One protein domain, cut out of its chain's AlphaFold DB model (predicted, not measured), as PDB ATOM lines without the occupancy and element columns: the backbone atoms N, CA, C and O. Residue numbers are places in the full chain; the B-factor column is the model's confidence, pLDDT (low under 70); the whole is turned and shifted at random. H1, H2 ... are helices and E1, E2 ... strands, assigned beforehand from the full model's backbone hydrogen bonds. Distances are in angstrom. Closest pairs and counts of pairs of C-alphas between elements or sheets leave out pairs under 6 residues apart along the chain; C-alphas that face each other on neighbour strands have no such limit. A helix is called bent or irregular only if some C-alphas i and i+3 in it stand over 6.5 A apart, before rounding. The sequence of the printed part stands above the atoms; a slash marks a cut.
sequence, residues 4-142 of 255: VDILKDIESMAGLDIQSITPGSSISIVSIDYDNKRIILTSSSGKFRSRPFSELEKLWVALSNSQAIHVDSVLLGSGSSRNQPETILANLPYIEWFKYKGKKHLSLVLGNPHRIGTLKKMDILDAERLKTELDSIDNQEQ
ATOM      1  N   VAL A   4     117.720 157.302  70.533       92.88
ATOM      2  CA  VAL A   4     117.668 155.829  70.473       92.88
ATOM      3  C   VAL A   4     118.964 155.194  69.956       92.88
ATOM      4  O   VAL A   4     119.311 154.098  70.382       92.88
ATOM      5  N   ASP A   5     119.693 155.870  69.067       93.62
ATOM      6  CA  ASP A   5     120.979 155.378  68.564       93.62
ATOM      7  C   ASP A   5     122.030 155.440  69.683       93.62
ATOM      8  O   ASP A   5     122.777 154.490  69.890       93.62
ATOM      9  N   ILE A   6     121.979 156.499  70.497       94.50
ATOM     10  CA  ILE A   6     122.821 156.659  71.691       94.50
ATOM     11  C   ILE A   6     122.556 155.545  72.699       94.50
ATOM     12  O   ILE A   6     123.489 154.999  73.273       94.50
ATOM     13  N   LEU A   7     121.288 155.180  72.923       96.31
ATOM     14  CA  LEU A   7     120.947 154.089  73.840       96.31
ATOM     15  C   LEU A   7     121.547 152.754  73.391       96.31
ATOM     16  O   LEU A   7     122.023 152.009  74.241       96.31
ATOM     17  N   LYS A   8     121.596 152.484  72.080       95.12
ATOM     18  CA  LYS A   8     122.258 151.287  71.536       95.12
ATOM     19  C   LYS A   8     123.768 151.322  71.754       95.12
ATOM     20  O   LYS A   8     124.350 150.310  72.138       95.12
ATOM     21  N   ASP A   9     124.399 152.479  71.564       95.25
ATOM     22  CA  ASP A   9     125.825 152.639  71.860       95.25
ATOM     23  C   ASP A   9     126.095 152.418  73.358       95.25
ATOM     24  O   ASP A   9     127.006 151.679  73.730       95.25
ATOM     25  N   ILE A  10     125.261 152.983  74.235       96.12
ATOM     26  CA  ILE A  10     125.348 152.774  75.686       96.12
ATOM     27  C   ILE A  10     125.148 151.299  76.045       96.12
ATOM     28  O   ILE A  10     125.895 150.765  76.863       96.12
ATOM     29  N   GLU A  11     124.184 150.624  75.428       96.31
ATOM     30  CA  GLU A  11     123.951 149.192  75.618       96.31
ATOM     31  C   GLU A  11     125.171 148.360  75.212       96.31
ATOM     32  O   GLU A  11     125.543 147.428  75.919       96.31
ATOM     33  N   SER A  12     125.866 148.740  74.137       95.19
ATOM     34  CA  SER A  12     127.094 148.061  73.709       95.19
ATOM     35  C   SER A  12     128.282 148.246  74.668       95.19
ATOM     36  O   SER A  12     129.254 147.494  74.592       95.19
ATOM     37  N   MET A  13     128.202 149.208  75.597       94.69
ATOM     38  CA  MET A  13     129.157 149.363  76.699       94.69
ATOM     39  C   MET A  13     128.828 148.477  77.914       94.69
ATOM     40  O   MET A  13     129.579 148.490  78.893       94.69
ATOM     41  N   ALA A  14     127.722 147.724  77.898       93.62
ATOM     42  CA  ALA A  14     127.364 146.839  79.001       93.62
ATOM     43  C   ALA A  14     128.467 145.802  79.272       93.62
ATOM     44  O   ALA A  14     129.034 145.202  78.361       93.62
ATOM     45  N   GLY A  15     128.788 145.611  80.552       87.69
ATOM     46  CA  GLY A  15     129.882 144.740  80.990       87.69
ATOM     47  C   GLY A  15     131.287 145.353  80.900       87.69
ATOM     48  O   GLY A  15     132.233 144.726  81.373       87.69
ATOM     49  N   LEU A  16     131.445 146.566  80.356       90.00
ATOM     50  CA  LEU A  16     132.708 147.311  80.414       90.00
ATOM     51  C   LEU A  16     132.802 148.128  81.712       90.00
ATOM     52  O   LEU A  16     131.810 148.693  82.180       90.00
ATOM     53  N   ASP A  17     134.009 148.230  82.273       89.44
ATOM     54  CA  ASP A  17     134.317 149.205  83.323       89.44
ATOM     55  C   ASP A  17     134.684 150.540  82.667       89.44
ATOM     56  O   ASP A  17     135.771 150.698  82.106       89.44
ATOM     57  N   ILE A  18     133.738 151.480  82.676       93.56
ATOM     58  CA  ILE A  18     133.886 152.768  82.001       93.56
ATOM     59  C   ILE A  18     134.484 153.808  82.947       93.56
ATOM     60  O   ILE A  18     134.102 153.948  84.116       93.56
ATOM     61  N   GLN A  19     135.455 154.555  82.428       92.50
ATOM     62  CA  GLN A  19     136.288 155.434  83.238       92.50
ATOM     63  C   GLN A  19     135.604 156.776  83.478       92.50
ATOM     64  O   GLN A  19     135.210 157.476  82.547       92.50
ATOM     65  N   SER A  20     135.513 157.171  84.744       92.69
ATOM     66  CA  SER A  20     135.063 158.511  85.123       92.69
ATOM     67  C   SER A  20     136.165 159.546  84.883       92.69
ATOM     68  O   SER A  20     137.338 159.287  85.152       92.69
ATOM     69  N   ILE A  21     135.784 160.760  84.465       91.25
ATOM     70  CA  ILE A  21     136.720 161.892  84.348       91.25
ATOM     71  C   ILE A  21     137.342 162.227  85.710       91.25
ATOM     72  O   ILE A  21     138.518 162.582  85.802       91.25
ATOM     73  N   THR A  22     136.556 162.118  86.785       86.25
ATOM     74  CA  THR A  22     137.085 162.187  88.150       86.25
ATOM     75  C   THR A  22     137.653 160.816  88.538       86.25
ATOM     76  O   THR A  22     136.895 159.839  88.518       86.25
ATOM     77  N   PRO A  23     138.932 160.717  88.942       83.75
ATOM     78  CA  PRO A  23     139.526 159.451  89.365       83.75
ATOM     79  C   PRO A  23     138.745 158.769  90.499       83.75
ATOM     80  O   PRO A  23     138.189 159.431  91.374       83.75
ATOM     81  N   GLY A  24     138.712 157.434  90.489       82.69
ATOM     82  CA  GLY A  24     138.125 156.621  91.566       82.69
ATOM     83  C   GLY A  24     136.598 156.492  91.551       82.69
ATOM     84  O   GLY A  24     136.037 155.901  92.468       82.69
ATOM     85  N   SER A  25     135.919 157.022  90.529       85.62
ATOM     86  CA  SER A  25     134.450 156.986  90.408       85.62
ATOM     87  C   SER A  25     133.956 156.260  89.150       85.62
ATOM     88  O   SER A  25     132.884 156.590  88.639       85.62
ATOM     89  N   SER A  26     134.743 155.310  88.633       90.19
ATOM     90  CA  SER A  26     134.344 154.440  87.520       90.19
ATOM     91  C   SER A  26     133.099 153.622  87.866       90.19
ATOM     92  O   SER A  26     132.811 153.336  89.037       90.19
ATOM     93  N   ILE A  27     132.342 153.286  86.831       92.69
ATOM     94  CA  ILE A  27     131.085 152.550  86.920       92.69
ATOM     95  C   ILE A  27     131.041 151.514  85.802       92.69
ATOM     96  O   ILE A  27     131.712 151.664  84.787       92.69
ATOM     97  N   SER A  28     130.188 150.507  85.944       94.50
ATOM     98  CA  SER A  28     129.882 149.579  84.854       94.50
ATOM     99  C   SER A  28     128.398 149.637  84.524       94.50
ATOM    100  O   SER A  28     127.551 149.724  85.422       94.50
ATOM    101  N   ILE A  29     128.080 149.596  83.232       95.06
ATOM    102  CA  ILE A  29     126.702 149.466  82.760       95.06
ATOM    103  C   ILE A  29     126.318 147.991  82.865       95.06
ATOM    104  O   ILE A  29     127.011 147.119  82.343       95.06
ATOM    105  N   VAL A  30     125.230 147.720  83.579       94.69
ATOM    106  CA  VAL A  30     124.714 146.363  83.795       94.69
ATOM    107  C   VAL A  30     123.735 146.008  82.686       94.69
ATOM    108  O   VAL A  30     123.866 144.967  82.053       94.69
ATOM    109  N   SER A  31     122.751 146.877  82.456       94.06
ATOM    110  CA  SER A  31     121.718 146.682  81.441       94.06
ATOM    111  C   SER A  31     120.958 147.978  81.161       94.06
ATOM    112  O   SER A  31     121.023 148.949  81.927       94.06
ATOM    113  N   ILE A  32     120.209 147.968  80.060       95.81
ATOM    114  CA  ILE A  32     119.235 148.995  79.707       95.81
ATOM    115  C   ILE A  32     117.834 148.434  79.957       95.81
ATOM    116  O   ILE A  32     117.452 147.412  79.398       95.81
ATOM    117  N   ASP A  33     117.074 149.102  80.817       95.44
ATOM    118  CA  ASP A  33     115.671 148.802  81.085       95.44
ATOM    119  C   ASP A  33     114.810 149.746  80.236       95.44
ATOM    120  O   ASP A  33     114.545 150.893  80.614       95.44
ATOM    121  N   TYR A  34     114.435 149.283  79.042       94.81
ATOM    122  CA  TYR A  34     113.629 150.061  78.099       94.81
ATOM    123  C   TYR A  34     112.189 150.271  78.587       94.81
ATOM    124  O   TYR A  34     111.620 151.332  78.319       94.81
ATOM    125  N   ASP A  35     111.635 149.322  79.346       95.00
ATOM    126  CA  ASP A  35     110.261 149.381  79.855       95.00
ATOM    127  C   ASP A  35     110.110 150.508  80.882       95.00
ATOM    128  O   ASP A  35     109.222 151.356  80.775       95.00
ATOM    129  N   ASN A  36     111.041 150.585  81.838       95.75
ATOM    130  CA  ASN A  36     111.056 151.640  82.853       95.75
ATOM    131  C   ASN A  36     111.870 152.874  82.435       95.75
ATOM    132  O   ASN A  36     111.969 153.838  83.203       95.75
ATOM    133  N   LYS A  37     112.460 152.864  81.232       96.50
ATOM    134  CA  LYS A  37     113.312 153.931  80.681       96.50
ATOM    135  C   LYS A  37     114.477 154.293  81.605       96.50
ATOM    136  O   LYS A  37     114.692 155.470  81.931       96.50
ATOM    137  N   ARG A  38     115.222 153.286  82.071       96.00
ATOM    138  CA  ARG A  38     116.369 153.468  82.975       96.00
ATOM    139  C   ARG A  38     117.606 152.712  82.509       96.00
ATOM    140  O   ARG A  38     117.530 151.662  81.891       96.00
ATOM    141  N   ILE A  39     118.765 153.242  82.869       94.75
ATOM    142  CA  ILE A  39     120.065 152.589  82.732       94.75
ATOM    143  C   ILE A  39     120.434 152.044  84.102       94.75
ATOM    144  O   ILE A  39     120.440 152.801  85.081       94.75
ATOM    145  N   ILE A  40     120.727 150.750  84.178       95.38
ATOM    146  CA  ILE A  40     121.143 150.086  85.409       95.38
ATOM    147  C   ILE A  40     122.666 150.059  85.453       95.38
ATOM    148  O   ILE A  40     123.332 149.635  84.511       95.38
ATOM    149  N   LEU A  41     123.219 150.540  86.560       94.19
ATOM    150  CA  LEU A  41     124.646 150.740  86.766       94.19
ATOM    151  C   LEU A  41     125.094 150.033  88.037       94.19
ATOM    152  O   LEU A  41     124.321 149.900  88.988       94.19
ATOM    153  N   THR A  42     126.375 149.704  88.101       92.81
ATOM    154  CA  THR A  42     127.050 149.339  89.345       92.81
ATOM    155  C   THR A  42     128.278 150.220  89.548       92.81
ATOM    156  O   THR A  42     128.945 150.606  88.588       92.81
ATOM    157  N   SER A  43     128.548 150.608  90.792       86.38
ATOM    158  CA  SER A  43     129.806 151.267  91.151       86.38
ATOM    159  C   SER A  43     130.912 150.243  91.391       86.38
ATOM    160  O   SER A  43     130.637 149.070  91.624       86.38
ATOM    161  N   SER A  44     132.160 150.706  91.461       79.56
ATOM    162  CA  SER A  44     133.315 149.895  91.881       79.56
ATOM    163  C   SER A  44     133.125 149.165  93.224       79.56
ATOM    164  O   SER A  44     133.730 148.126  93.458       79.56
ATOM    165  N   SER A  45     132.246 149.667  94.098       80.69
ATOM    166  CA  SER A  45     131.844 149.012  95.353       80.69
ATOM    167  C   SER A  45     130.755 147.934  95.215       80.69
ATOM    168  O   SER A  45     130.284 147.417  96.225       80.69
ATOM    169  N   GLY A  46     130.294 147.631  93.997       82.69
ATOM    170  CA  GLY A  46     129.237 146.649  93.721       82.69
ATOM    171  C   GLY A  46     127.811 147.138  93.995       82.69
ATOM    172  O   GLY A  46     126.858 146.364  93.909       82.69
ATOM    173  N   LYS A  47     127.625 148.418  94.347       87.38
ATOM    174  CA  LYS A  47     126.300 148.971  94.641       87.38
ATOM    175  C   LYS A  47     125.555 149.312  93.354       87.38
ATOM    176  O   LYS A  47     125.960 150.208  92.614       87.38
ATOM    177  N   PHE A  48     124.393 148.691  93.177       90.62
ATOM    178  CA  PHE A  48     123.489 149.012  92.080       90.62
ATOM    179  C   PHE A  48     122.887 150.413  92.215       90.62
ATOM    180  O   PHE A  48     122.496 150.866  93.298       90.62
ATOM    181  N   ARG A  49     122.805 151.103  91.081       90.31
ATOM    182  CA  ARG A  49     122.192 152.421  90.901       90.31
ATOM    183  C   ARG A  49     121.433 152.429  89.578       90.31
ATOM    184  O   ARG A  49     121.716 151.626  88.696       90.31
ATOM    185  N   SER A  50     120.487 153.347  89.425       91.69
ATOM    186  CA  SER A  50     119.763 153.525  88.167       91.69
ATOM    187  C   SER A  50     119.686 154.993  87.771       91.69
ATOM    188  O   SER A  50     119.578 155.869  88.634       91.69
ATOM    189  N   ARG A  51     119.743 155.262  86.462       92.25
ATOM    190  CA  ARG A  51     119.604 156.603  85.873       92.25
ATOM    191  C   ARG A  51     118.451 156.635  84.879       92.25
ATOM    192  O   ARG A  51     118.370 155.735  84.052       92.25
ATOM    193  N   PRO A  52     117.546 157.621  84.942       93.31
ATOM    194  CA  PRO A  52     116.478 157.752  83.958       93.31
ATOM    195  C   PRO A  52     117.023 158.205  82.594       93.31
ATOM    196  O   PRO A  52     117.935 159.029  82.522       93.31
ATOM    197  N   PHE A  53     116.407 157.735  81.509       94.81
ATOM    198  CA  PHE A  53     116.741 158.155  80.142       94.81
ATOM    199  C   PHE A  53     116.621 159.662  79.945       94.81
ATOM    200  O   PHE A  53     117.461 160.256  79.280       94.81
ATOM    201  N   SER A  54     115.631 160.291  80.582       90.94
ATOM    202  CA  SER A  54     115.376 161.727  80.466       90.94
ATOM    203  C   SER A  54     116.575 162.594  80.855       90.94
ATOM    204  O   SER A  54     116.704 163.708  80.363       90.94
ATOM    205  N   GLU A  55     117.448 162.129  81.755       91.12
ATOM    206  CA  GLU A  55     118.674 162.863  82.086       91.12
ATOM    207  C   GLU A  55     119.687 162.815  80.946       91.12
ATOM    208  O   GLU A  55     120.237 163.850  80.579       91.12
ATOM    209  N   LEU A  56     119.918 161.632  80.371       93.81
ATOM    210  CA  LEU A  56     120.848 161.498  79.253       93.81
ATOM    211  C   LEU A  56     120.304 162.151  77.991       93.81
ATOM    212  O   LEU A  56     121.073 162.747  77.251       93.81
ATOM    213  N   GLU A  57     118.995 162.093  77.769       94.00
ATOM    214  CA  GLU A  57     118.348 162.765  76.648       94.00
ATOM    215  C   GLU A  57     118.506 164.284  76.755       94.00
ATOM    216  O   GLU A  57     118.913 164.919  75.788       94.00
ATOM    217  N   LYS A  58     118.295 164.871  77.944       91.62
ATOM    218  CA  LYS A  58     118.561 166.301  78.183       91.62
ATOM    219  C   LYS A  58     120.010 166.674  77.879       91.62
ATOM    220  O   LYS A  58     120.255 167.681  77.220       91.62
ATOM    221  N   LEU A  59     120.967 165.866  78.336       93.38
ATOM    222  CA  LEU A  59     122.387 166.091  78.062       93.38
ATOM    223  C   LEU A  59     122.721 165.930  76.576       93.38
ATOM    224  O   LEU A  59     123.465 166.738  76.037       93.38
ATOM    225  N   TRP A  60     122.145 164.933  75.905       94.56
ATOM    226  CA  TRP A  60     122.325 164.705  74.474       94.56
ATOM    227  C   TRP A  60     121.760 165.856  73.635       94.56
ATOM    228  O   TRP A  60     122.417 166.325  72.707       94.56
ATOM    229  N   VAL A  61     120.570 166.352  73.982       92.19
ATOM    230  CA  VAL A  61     119.978 167.534  73.343       92.19
ATOM    231  C   VAL A  61     120.862 168.757  73.568       92.19
ATOM    232  O   VAL A  61     121.112 169.493  72.619       92.19
ATOM    233  N   ALA A  62     121.379 168.967  74.780       91.31
ATOM    234  CA  ALA A  62     122.288 170.078  75.054       91.31
ATOM    235  C   ALA A  62     123.595 169.960  74.243       91.31
ATOM    236  O   ALA A  62     123.976 170.911  73.571       91.31
ATOM    237  N   LEU A  63     124.224 168.778  74.213       93.44
ATOM    238  CA  LEU A  63     125.402 168.489  73.380       93.44
ATOM    239  C   LEU A  63     125.141 168.718  71.889       93.44
ATOM    240  O   LEU A  63     126.020 169.180  71.175       93.44
ATOM    241  N   SER A  64     123.939 168.403  71.411       91.06
ATOM    242  CA  SER A  64     123.577 168.575  69.999       91.06
ATOM    243  C   SER A  64     123.368 170.041  69.604       91.06
ATOM    244  O   SER A  64     123.402 170.355  68.418       91.06
ATOM    245  N   ASN A  65     123.126 170.930  70.573       88.75
ATOM    246  CA  ASN A  65     122.811 172.345  70.347       88.75
ATOM    247  C   ASN A  65     123.908 173.297  70.845       88.75
ATOM    248  O   ASN A  65     123.754 174.514  70.766       88.75
ATOM    249  N   SER A  66     124.994 172.777  71.408       87.75
ATOM    250  CA  SER A  66     126.060 173.575  72.007       87.75
ATOM    251  C   SER A  66     127.407 172.940  71.715       87.75
ATOM    252  O   SER A  66     127.521 171.723  71.625       87.75
ATOM    253  N   GLN A  67     128.441 173.765  71.586       90.69
ATOM    254  CA  GLN A  67     129.790 173.279  71.295       90.69
ATOM    255  C   GLN A  67     130.335 172.407  72.427       90.69
ATOM    256  O   GLN A  67     130.945 171.373  72.183       90.69
ATOM    257  N   ALA A  68     130.068 172.798  73.671       94.88
ATOM    258  CA  ALA A  68     130.381 172.003  74.840       94.88
ATOM    259  C   ALA A  68     129.340 172.232  75.935       94.88
ATOM    260  O   ALA A  68     128.706 173.285  75.994       94.88
ATOM    261  N   ILE A  69     129.190 171.258  76.830       93.56
ATOM    262  CA  ILE A  69     128.278 171.361  77.969       93.56
ATOM    263  C   ILE A  69     128.981 171.053  79.282       93.56
ATOM    264  O   ILE A  69     129.829 170.164  79.366       93.56
ATOM    265  N   HIS A  70     128.566 171.745  80.340       92.31
ATOM    266  CA  HIS A  70     128.835 171.337  81.711       92.31
ATOM    267  C   HIS A  70     127.615 170.591  82.260       92.31
ATOM    268  O   HIS A  70     126.530 171.166  82.358       92.31
ATOM    269  N   VAL A  71     127.786 169.321  82.638       90.12
ATOM    270  CA  VAL A  71     126.678 168.444  83.062       90.12
ATOM    271  C   VAL A  71     125.864 169.044  84.209       90.12
ATOM    272  O   VAL A  71     124.635 168.981  84.191       90.12
ATOM    273  N   ASP A  72     126.522 169.681  85.180       86.31
ATOM    274  CA  ASP A  72     125.826 170.276  86.323       86.31
ATOM    275  C   ASP A  72     124.932 171.451  85.922       86.31
ATOM    276  O   ASP A  72     123.847 171.593  86.487       86.31
ATOM    277  N   SER A  73     125.359 172.256  84.943       84.31
ATOM    278  CA  SER A  73     124.564 173.378  84.435       84.31
ATOM    279  C   SER A  73     123.312 172.886  83.710       84.31
ATOM    280  O   SER A  73     122.241 173.452  83.892       84.31
ATOM    281  N   VAL A  74     123.416 171.799  82.935       86.50
ATOM    282  CA  VAL A  74     122.278 171.245  82.178       86.50
ATOM    283  C   VAL A  74     121.263 170.558  83.095       86.50
ATOM    284  O   VAL A  74     120.057 170.638  82.870       86.50
ATOM    285  N   LEU A  75     121.731 169.876  84.144       84.56
ATOM    286  CA  LEU A  75     120.860 169.148  85.070       84.56
ATOM    287  C   LEU A  75     120.348 169.999  86.249       84.56
ATOM    288  O   LEU A  75     119.648 169.455  87.100       84.56
ATOM    289  N   LEU A  76     120.674 171.301  86.303       72.44
ATOM    290  CA  LEU A  76     120.135 172.313  87.236       72.44
ATOM    291  C   LEU A  76     120.127 171.928  88.732       72.44
ATOM    292  O   LEU A  76     119.313 172.421  89.506       72.44
ATOM    293  N   GLY A  77     121.054 171.081  89.177       61.53
ATOM    294  CA  GLY A  77     121.177 170.720  90.591       61.53
ATOM    295  C   GLY A  77     120.384 169.466  91.023       61.53
ATOM    296  O   GLY A  77     119.172 169.519  91.117       61.53
ATOM    297  N   SER A  78     121.008 168.306  91.326       39.09
ATOM    298  CA  SER A  78     121.154 167.792  92.717       39.09
ATOM    299  C   SER A  78     122.281 166.729  92.886       39.09
ATOM    300  O   SER A  78     122.232 165.667  92.262       39.09
ATOM    301  N   GLY A  79     123.261 166.981  93.769       53.31
ATOM    302  CA  GLY A  79     124.150 165.979  94.397       53.31
ATOM    303  C   GLY A  79     125.205 165.231  93.550       53.31
ATOM    304  O   GLY A  79     125.222 165.277  92.323       53.31
ATOM    305  N   SER A  80     126.060 164.466  94.249       51.66
ATOM    306  CA  SER A  80     127.190 163.634  93.766       51.66
ATOM    307  C   SER A  80     126.846 162.559  92.720       51.66
ATOM    308  O   SER A  80     127.719 161.845  92.234       51.66
ATOM    309  N   SER A  81     125.573 162.439  92.347       64.88
ATOM    310  CA  SER A  81     125.087 161.451  91.393       64.88
ATOM    311  C   SER A  81     125.392 161.829  89.931       64.88
ATOM    312  O   SER A  81     125.458 160.941  89.088       64.88
ATOM    313  N   ARG A  82     125.624 163.116  89.621       78.81
ATOM    314  CA  ARG A  82     125.846 163.644  88.251       78.81
ATOM    315  C   ARG A  82     127.096 163.103  87.562       78.81
ATOM    316  O   ARG A  82     127.173 163.101  86.338       78.81
ATOM    317  N   ASN A  83     128.039 162.575  88.339       86.75
ATOM    318  CA  ASN A  83     129.211 161.912  87.783       86.75
ATOM    319  C   ASN A  83     128.825 160.713  86.908       86.75
ATOM    320  O   ASN A  83     129.519 160.413  85.950       86.75
ATOM    321  N   GLN A  84     127.719 160.033  87.216       91.00
ATOM    322  CA  GLN A  84     127.277 158.849  86.476       91.00
ATOM    323  C   GLN A  84     126.815 159.179  85.051       91.00
ATOM    324  O   GLN A  84     127.388 158.608  84.127       91.00
ATOM    325  N   PRO A  85     125.851 160.095  84.825       92.62
ATOM    326  CA  PRO A  85     125.466 160.469  83.470       92.62
ATOM    327  C   PRO A  85     126.618 161.126  82.695       92.62
ATOM    328  O   PRO A  85     126.752 160.866  81.505       92.62
ATOM    329  N   GLU A  86     127.492 161.893  83.365       94.00
ATOM    330  CA  GLU A  86     128.726 162.406  82.750       94.00
ATOM    331  C   GLU A  86     129.636 161.263  82.281       94.00
ATOM    332  O   GLU A  86     130.076 161.261  81.138       94.00
ATOM    333  N   THR A  87     129.878 160.269  83.141       94.75
ATOM    334  CA  THR A  87     130.749 159.125  82.839       94.75
ATOM    335  C   THR A  87     130.190 158.287  81.694       94.75
ATOM    336  O   THR A  87     130.951 157.904  80.812       94.75
ATOM    337  N   ILE A  88     128.875 158.041  81.658       95.62
ATOM    338  CA  ILE A  88     128.243 157.298  80.557       95.62
ATOM    339  C   ILE A  88     128.501 158.002  79.223       95.62
ATOM    340  O   ILE A  88     128.970 157.367  78.283       95.62
ATOM    341  N   LEU A  89     128.232 159.308  79.142       96.00
ATOM    342  CA  LEU A  89     128.403 160.047  77.892       96.00
ATOM    343  C   LEU A  89     129.878 160.212  77.516       96.00
ATOM    344  O   LEU A  89     130.232 160.001  76.366       96.00
ATOM    345  N   ALA A  90     130.759 160.507  78.471       96.25
ATOM    346  CA  ALA A  90     132.183 160.719  78.207       96.25
ATOM    347  C   ALA A  90     132.926 159.479  77.670       96.25
ATOM    348  O   ALA A  90     134.067 159.600  77.236       96.25
ATOM    349  N   ASN A  91     132.310 158.291  77.730       96.81
ATOM    350  CA  ASN A  91     132.874 157.050  77.194       96.81
ATOM    351  C   ASN A  91     132.271 156.645  75.833       96.81
ATOM    352  O   ASN A  91     132.601 155.581  75.299       96.81
ATOM    353  N   LEU A  92     131.400 157.481  75.255       96.12
ATOM    354  CA  LEU A  92     130.906 157.313  73.889       96.12
ATOM    355  C   LEU A  92     131.962 157.768  72.878       96.12
ATOM    356  O   LEU A  92     132.613 158.782  73.104       96.12
ATOM    357  N   PRO A  93     132.102 157.080  71.734       94.62
ATOM    358  CA  PRO A  93     133.239 157.251  70.827       94.62
ATOM    359  C   PRO A  93     133.356 158.644  70.190       94.62
ATOM    360  O   PRO A  93     134.425 158.991  69.706       94.62
ATOM    361  N   TYR A  94     132.271 159.420  70.170       94.81
ATOM    362  CA  TYR A  94     132.164 160.778  69.616       94.81
ATOM    363  C   TYR A  94     132.131 161.872  70.693       94.81
ATOM    364  O   TYR A  94     131.755 163.007  70.391       94.81
ATOM    365  N   ILE A  95     132.467 161.552  71.946       96.12
ATOM    366  CA  ILE A  95     132.455 162.508  73.056       96.12
ATOM    367  C   ILE A  95     133.834 162.590  73.687       96.12
ATOM    368  O   ILE A  95     134.284 161.663  74.347       96.12
ATOM    369  N   GLU A  96     134.454 163.759  73.592       97.12
ATOM    370  CA  GLU A  96     135.675 164.059  74.335       97.12
ATOM    371  C   GLU A  96     135.390 165.036  75.473       97.12
ATOM    372  O   GLU A  96     134.394 165.770  75.473       97.12
ATOM    373  N   TRP A  97     136.287 165.065  76.459       97.12
ATOM    374  CA  TRP A  97     136.186 165.996  77.577       97.12
ATOM    375  C   TRP A  97     137.394 166.921  77.691       97.12
ATOM    376  O   TRP A  97     138.532 166.562  77.385       97.12
ATOM    377  N   PHE A  98     137.152 168.113  78.225       97.19
ATOM    378  CA  PHE A  98     138.187 169.084  78.565       97.19
ATOM    379  C   PHE A  98     137.793 169.876  79.816       97.19
ATOM    380  O   PHE A  98     136.731 169.666  80.409       97.19
ATOM    381  N   LYS A  99     138.682 170.765  80.274       95.56
ATOM    382  CA  LYS A  99     138.392 171.685  81.380       95.56
ATOM    383  C   LYS A  99     138.279 173.106  80.857       95.56
ATOM    384  O   LYS A  99     139.211 173.581  80.219       95.56
ATOM    385  N   TYR A 100     137.205 173.791  81.224       93.62
ATOM    386  CA  TYR A 100     136.983 175.210  80.962       93.62
ATOM    387  C   TYR A 100     136.543 175.891  82.257       93.62
ATOM    388  O   TYR A 100     135.729 175.338  83.001       93.62
ATOM    389  N   LYS A 101     137.170 177.030  82.592       89.44
ATOM    390  CA  LYS A 101     136.970 177.763  83.862       89.44
ATOM    391  C   LYS A 101     136.983 176.846  85.104       89.44
ATOM    392  O   LYS A 101     136.142 176.935  85.993       89.44
ATOM    393  N   GLY A 102     137.924 175.895  85.133       88.88
ATOM    394  CA  GLY A 102     138.096 174.929  86.229       88.88
ATOM    395  C   GLY A 102     137.086 173.771  86.271       88.88
ATOM    396  O   GLY A 102     137.236 172.872  87.097       88.88
ATOM    397  N   LYS A 103     136.096 173.739  85.370       90.81
ATOM    398  CA  LYS A 103     135.018 172.740  85.335       90.81
ATOM    399  C   LYS A 103     135.151 171.792  84.143       90.81
ATOM    400  O   LYS A 103     135.623 172.179  83.075       90.81
ATOM    401  N   LYS A 104     134.724 170.540  84.328       93.50
ATOM    402  CA  LYS A 104     134.692 169.511  83.276       93.50
ATOM    403  C   LYS A 104     133.587 169.826  82.271       93.50
ATOM    404  O   LYS A 104     132.465 170.109  82.688       93.50
ATOM    405  N   HIS A 105     133.910 169.761  80.990       95.81
ATOM    406  CA  HIS A 105     132.955 169.927  79.904       95.81
ATOM    407  C   HIS A 105     133.050 168.748  78.941       95.81
ATOM    408  O   HIS A 105     134.136 168.195  78.755       95.81
ATOM    409  N   LEU A 106     131.913 168.378  78.357       97.19
ATOM    410  CA  LEU A 106     131.799 167.375  77.300       97.19
ATOM    411  C   LEU A 106     131.560 168.083  75.968       97.19
ATOM    412  O   LEU A 106     130.794 169.044  75.933       97.19
ATOM    413  N   SER A 107     132.177 167.592  74.898       96.69
ATOM    414  CA  SER A 107     132.023 168.108  73.535       96.69
ATOM    415  C   SER A 107     131.777 166.966  72.564       96.69
ATOM    416  O   SER A 107     132.387 165.904  72.693       96.69
ATOM    417  N   LEU A 108     130.929 167.202  71.562       94.44
ATOM    418  CA  LEU A 108     130.828 166.309  70.410       94.44
ATOM    419  C   LEU A 108     132.030 166.525  69.494       94.44
ATOM    420  O   LEU A 108     132.381 167.663  69.188       94.44
ATOM    421  N   VAL A 109     132.641 165.431  69.047       91.56
ATOM    422  CA  VAL A 109     133.773 165.449  68.115       91.56
ATOM    423  C   VAL A 109     133.427 164.611  66.891       91.56
ATOM    424  O   VAL A 109     132.828 163.537  66.988       91.56
ATOM    425  N   LEU A 110     133.779 165.114  65.710       83.38
ATOM    426  CA  LEU A 110     133.533 164.421  64.449       83.38
ATOM    427  C   LEU A 110     134.467 163.208  64.304       83.38
ATOM    428  O   LEU A 110     135.649 163.286  64.620       83.38
ATOM    429  N   GLY A 111     133.950 162.103  63.759       78.56
ATOM    430  CA  GLY A 111     134.781 160.984  63.296       78.56
ATOM    431  C   GLY A 111     135.102 159.887  64.315       78.56
ATOM    432  O   GLY A 111     135.947 159.051  64.012       78.56
ATOM    433  N   ASN A 112     134.418 159.833  65.465       79.06
ATOM    434  CA  ASN A 112     134.591 158.788  66.489       79.06
ATOM    435  C   ASN A 112     136.059 158.618  66.949       79.06
ATOM    436  O   ASN A 112     136.652 157.559  66.724       79.06
ATOM    437  N   PRO A 113     136.672 159.648  67.566       77.19
ATOM    438  CA  PRO A 113     138.107 159.689  67.871       77.19
ATOM    439  C   PRO A 113     138.634 158.570  68.780       77.19
ATOM    440  O   PRO A 113     139.851 158.370  68.855       77.19
ATOM    441  N   HIS A 114     137.771 157.841  69.492       88.50
ATOM    442  CA  HIS A 114     138.194 156.753  70.371       88.50
ATOM    443  C   HIS A 114     137.209 155.582  70.403       88.50
ATOM    444  O   HIS A 114     136.088 155.644  69.906       88.50
ATOM    445  N   ARG A 115     137.657 154.463  70.986       93.00
ATOM    446  CA  ARG A 115     136.865 153.232  71.090       93.00
ATOM    447  C   ARG A 115     135.693 153.419  72.057       93.00
ATOM    448  O   ARG A 115     135.813 154.120  73.063       93.00
ATOM    449  N   ILE A 116     134.590 152.733  71.787       94.19
ATOM    450  CA  ILE A 116     133.447 152.673  72.699       94.19
ATOM    451  C   ILE A 116     133.859 152.137  74.078       94.19
ATOM    452  O   ILE A 116     134.680 151.220  74.169       94.19
ATOM    453  N   GLY A 117     133.328 152.738  75.144       94.56
ATOM    454  CA  GLY A 117     133.672 152.385  76.523       94.56
ATOM    455  C   GLY A 117     135.037 152.896  76.988       94.56
ATOM    456  O   GLY A 117     135.526 152.444  78.020       94.56
ATOM    457  N   THR A 118     135.675 153.801  76.237       94.75
ATOM    458  CA  THR A 118     136.945 154.424  76.634       94.75
ATOM    459  C   THR A 118     136.783 155.923  76.806       94.75
ATOM    460  O   THR A 118     136.021 156.553  76.080       94.75
ATOM    461  N   LEU A 119     137.519 156.492  77.759       95.25
ATOM    462  CA  LEU A 119     137.514 157.920  78.038       95.25
ATOM    463  C   LEU A 119     138.635 158.617  77.268       95.25
ATOM    464  O   LEU A 119     139.806 158.249  77.393       95.25
ATOM    465  N   LYS A 120     138.305 159.690  76.547       96.00
ATOM    466  CA  LYS A 120     139.290 160.501  75.829       96.00
ATOM    467  C   LYS A 120     139.237 161.955  76.269       96.00
ATOM    468  O   LYS A 120     138.214 162.630  76.181       96.00
ATOM    469  N   LYS A 121     140.381 162.441  76.751       96.50
ATOM    470  CA  LYS A 121     140.600 163.872  76.942       96.50
ATOM    471  C   LYS A 121     140.929 164.493  75.588       96.50
ATOM    472  O   LYS A 121     141.778 163.954  74.877       96.50
ATOM    473  N   MET A 122     140.282 165.612  75.295       95.94
ATOM    474  CA  MET A 122     140.513 166.395  74.087       95.94
ATOM    475  C   MET A 122     141.963 166.870  73.991       95.94
ATOM    476  O   MET A 122     142.602 167.143  75.020       95.94
ATOM    477  N   ASP A 123     142.469 166.960  72.760       95.12
ATOM    478  CA  ASP A 123     143.779 167.546  72.486       95.12
ATOM    479  C   ASP A 123     143.845 169.009  72.951       95.12
ATOM    480  O   ASP A 123     142.837 169.709  73.045       95.12
ATOM    481  N   ILE A 124     145.050 169.473  73.278       93.88
ATOM    482  CA  ILE A 124     145.266 170.822  73.799       93.88
ATOM    483  C   ILE A 124     144.823 171.876  72.778       93.88
ATOM    484  O   ILE A 124     144.160 172.832  73.171       93.88
ATOM    485  N   LEU A 125     145.149 171.711  71.494       94.44
ATOM    486  CA  LEU A 125     144.837 172.711  70.471       94.44
ATOM    487  C   LEU A 125     143.327 172.827  70.239       94.44
ATOM    488  O   LEU A 125     142.792 173.936  70.225       94.44
ATOM    489  N   ASP A 126     142.640 171.690  70.135       93.88
ATOM    490  CA  ASP A 126     141.182 171.652  69.978       93.88
ATOM    491  C   ASP A 126     140.472 172.209  71.218       93.88
ATOM    492  O   ASP A 126     139.528 172.995  71.105       93.88
ATOM    493  N   ALA A 127     140.981 171.889  72.412       95.44
ATOM    494  CA  ALA A 127     140.450 172.430  73.653       95.44
ATOM    495  C   ALA A 127     140.635 173.953  73.746       95.44
ATOM    496  O   ALA A 127     139.701 174.638  74.154       95.44
ATOM    497  N   GLU A 128     141.795 174.510  73.380       94.31
ATOM    498  CA  GLU A 128     142.010 175.968  73.379       94.31
ATOM    499  C   GLU A 128     141.111 176.686  72.367       94.31
ATOM    500  O   GLU A 128     140.552 177.748  72.668       94.31
ATOM    501  N   ARG A 129     140.895 176.080  71.197       94.06
ATOM    502  CA  ARG A 129     139.950 176.604  70.210       94.06
ATOM    503  C   ARG A 129     138.533 176.673  70.781       94.06
ATOM    504  O   ARG A 129     137.926 177.740  70.749       94.06
ATOM    505  N   LEU A 130     138.034 175.578  71.361       93.12
ATOM    506  CA  LEU A 130     136.696 175.559  71.960       93.12
ATOM    507  C   LEU A 130     136.564 176.527  73.134       93.12
ATOM    508  O   LEU A 130     135.537 177.183  73.260       93.12
ATOM    509  N   LYS A 131     137.589 176.670  73.982       94.81
ATOM    510  CA  LYS A 131     137.566 177.665  75.069       94.81
ATOM    511  C   LYS A 131     137.405 179.083  74.534       94.81
ATOM    512  O   LYS A 131     136.606 179.832  75.081       94.81
ATOM    513  N   THR A 132     138.118 179.424  73.462       93.12
ATOM    514  CA  THR A 132     138.028 180.749  72.828       93.12
ATOM    515  C   THR A 132     136.631 180.998  72.260       93.12
ATOM    516  O   THR A 132     136.065 182.077  72.437       93.12
ATOM    517  N   GLU A 133     136.052 179.993  71.598       90.69
ATOM    518  CA  GLU A 133     134.692 180.076  71.060       90.69
ATOM    519  C   GLU A 133     133.657 180.227  72.195       90.69
ATOM    520  O   GLU A 133     132.823 181.133  72.142       90.69
ATOM    521  N   LEU A 134     133.778 179.454  73.279       90.88
ATOM    522  CA  LEU A 134     132.941 179.587  74.479       90.88
ATOM    523  C   LEU A 134     133.091 180.951  75.159       90.88
ATOM    524  O   LEU A 134     132.084 181.560  75.506       90.88
ATOM    525  N   ASP A 135     134.313 181.469  75.303       89.75
ATOM    526  CA  ASP A 135     134.541 182.809  75.853       89.75
ATOM    527  C   ASP A 135     133.860 183.879  74.993       89.75
ATOM    528  O   ASP A 135     133.269 184.818  75.522       89.75
ATOM    529  N   SER A 136     133.887 183.735  73.664       87.06
ATOM    530  CA  SER A 136     133.202 184.670  72.768       87.06
ATOM    531  C   SER A 136     131.679 184.646  72.947       87.06
ATOM    532  O   SER A 136     131.055 185.709  72.962       87.06
ATOM    533  N   ILE A 137     131.089 183.460  73.143       83.81
ATOM    534  CA  ILE A 137     129.654 183.282  73.394       83.81
ATOM    535  C   ILE A 137     129.290 183.867  74.761       83.81
ATOM    536  O   ILE A 137     128.406 184.720  74.832       83.81
ATOM    537  N   ASP A 138     130.021 183.499  75.816       82.75
ATOM    538  CA  ASP A 138     129.832 184.014  77.176       82.75
ATOM    539  C   ASP A 138     129.906 185.549  77.198       82.75
ATOM    540  O   ASP A 138     129.100 186.206  77.858       82.75
ATOM    541  N   ASN A 139     130.858 186.139  76.470       80.19
ATOM    542  CA  ASN A 139     131.013 187.589  76.376       80.19
ATOM    543  C   ASN A 139     129.847 188.240  75.619       80.19
ATOM    544  O   ASN A 139     129.367 189.298  76.025       80.19
ATOM    545  N   GLN A 140     129.366 187.622  74.537       78.50
ATOM    546  CA  GLN A 140     128.195 188.113  73.806       78.50
ATOM    547  C   GLN A 140     126.915 188.021  74.641       78.50
ATOM    548  O   GLN A 140     126.113 188.955  74.616       78.50
ATOM    549  N   GLU A 141     126.710 186.933  75.381       77.62
ATOM    550  CA  GLU A 141     125.559 186.769  76.271       77.62
ATOM    551  C   GLU A 141     125.594 187.771  77.424       77.62
ATOM    552  O   GLU A 141     124.593 188.445  77.670       77.62
ATOM    553  N   GLN A 142     126.753 187.955  78.064       75.19
ATOM    554  CA  GLN A 142     126.942 188.985  79.089       75.19
ATOM    555  C   GLN A 142     126.677 190.384  78.523       75.19
ATOM    556  O   GLN A 142     125.902 191.143  79.104       75.19
TER     557      GLN A 142
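This is residues 4 to 142 of the 255 residues of an uncharacterized protein of Candidatus Cloacimonetes bacterium HGW-Cloacimonetes-1 (UniProt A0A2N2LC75). A strongly twisted sheet of three strands, E1 E2 E3, makes a wall at one end, with H1, H2 and H4 over one face; H2 and H4 fill the space between this wall and a second small sheet, the hairpin E4 and E5. The long helix H5 packs on E4 at the far end, and its residues 136 to 142 stick out. The 139 printed residues hold five named helices and five named strands in the order H1 E1 E2 E3 H2 H3 H4 E4 E5 H5, class mixed, both sheets antiparallel. The whole is compact, with a radius of gyration of the C-alphas of 14.8 A and spans of 43 by 29 by 29 A.

E1 is residues 27 to 33, 16.9 A long, E2 38 to 43 and E3 48 to 52. H1, residues 4 to 12, begins at C-alpha 4 (117.668, 155.829, 70.473). H2 is residues 53 to 65, 18.3 A, H3 71 to 74, and H4 80 to 90, 16.6 A. H4 is irregular, but only just: C-alphas 80 and 83 are 6.55 A apart. E4 is residues 95 to 100 and E5 103 to 108. H5, residues 124 to 142, 26.3 A, ends at C-alpha 142 (126.942, 188.985, 79.089).

E1, E2 and E3 form a meander, each strand the antiparallel neighbour of the one before; N 30 and O 40 are 2.9 A apart, N 41 and O 49 2.8 A. With H1, H2 and H4 on one face, this sheet makes two layers. H4 runs across the strands at a height over the sheet of 9.4 A, at 74 degrees to E2 on the local plane. H2 and H4 only just touch, with 3 pairs of C-alphas within 8 A, the closest Leu 56 and Pro 85 at 6.3 A, at a steep tilt of 57 degrees. H2 touches H3, the closest C-alphas being Leu 59 and Val 74, 6.6 A. In the hairpin E4 and E5, N 98 and O 105 are 3.1 A apart. The closest C-alphas of H4 and E4 are Ala 90 and Glu 96, 6.2 A; those of E4 and H5 are Phe 98 and Ala 127, 6.4 A. H4 and H5 are apart. In H1, H2 and H5 every O i to N i+4 pair is within hydrogen-bond range, in H4 5 of 7; H3 is too short for such a pair.

The C-alphas farthest apart, Gly 46 and Gln 140, are 46.0 A apart. The printed part has no cut. The links H1 to E1 and E5 to H5 are long; the others are tight. The mean pLDDT of the printed part is 90.0, and residues 77 to 81 are under 70.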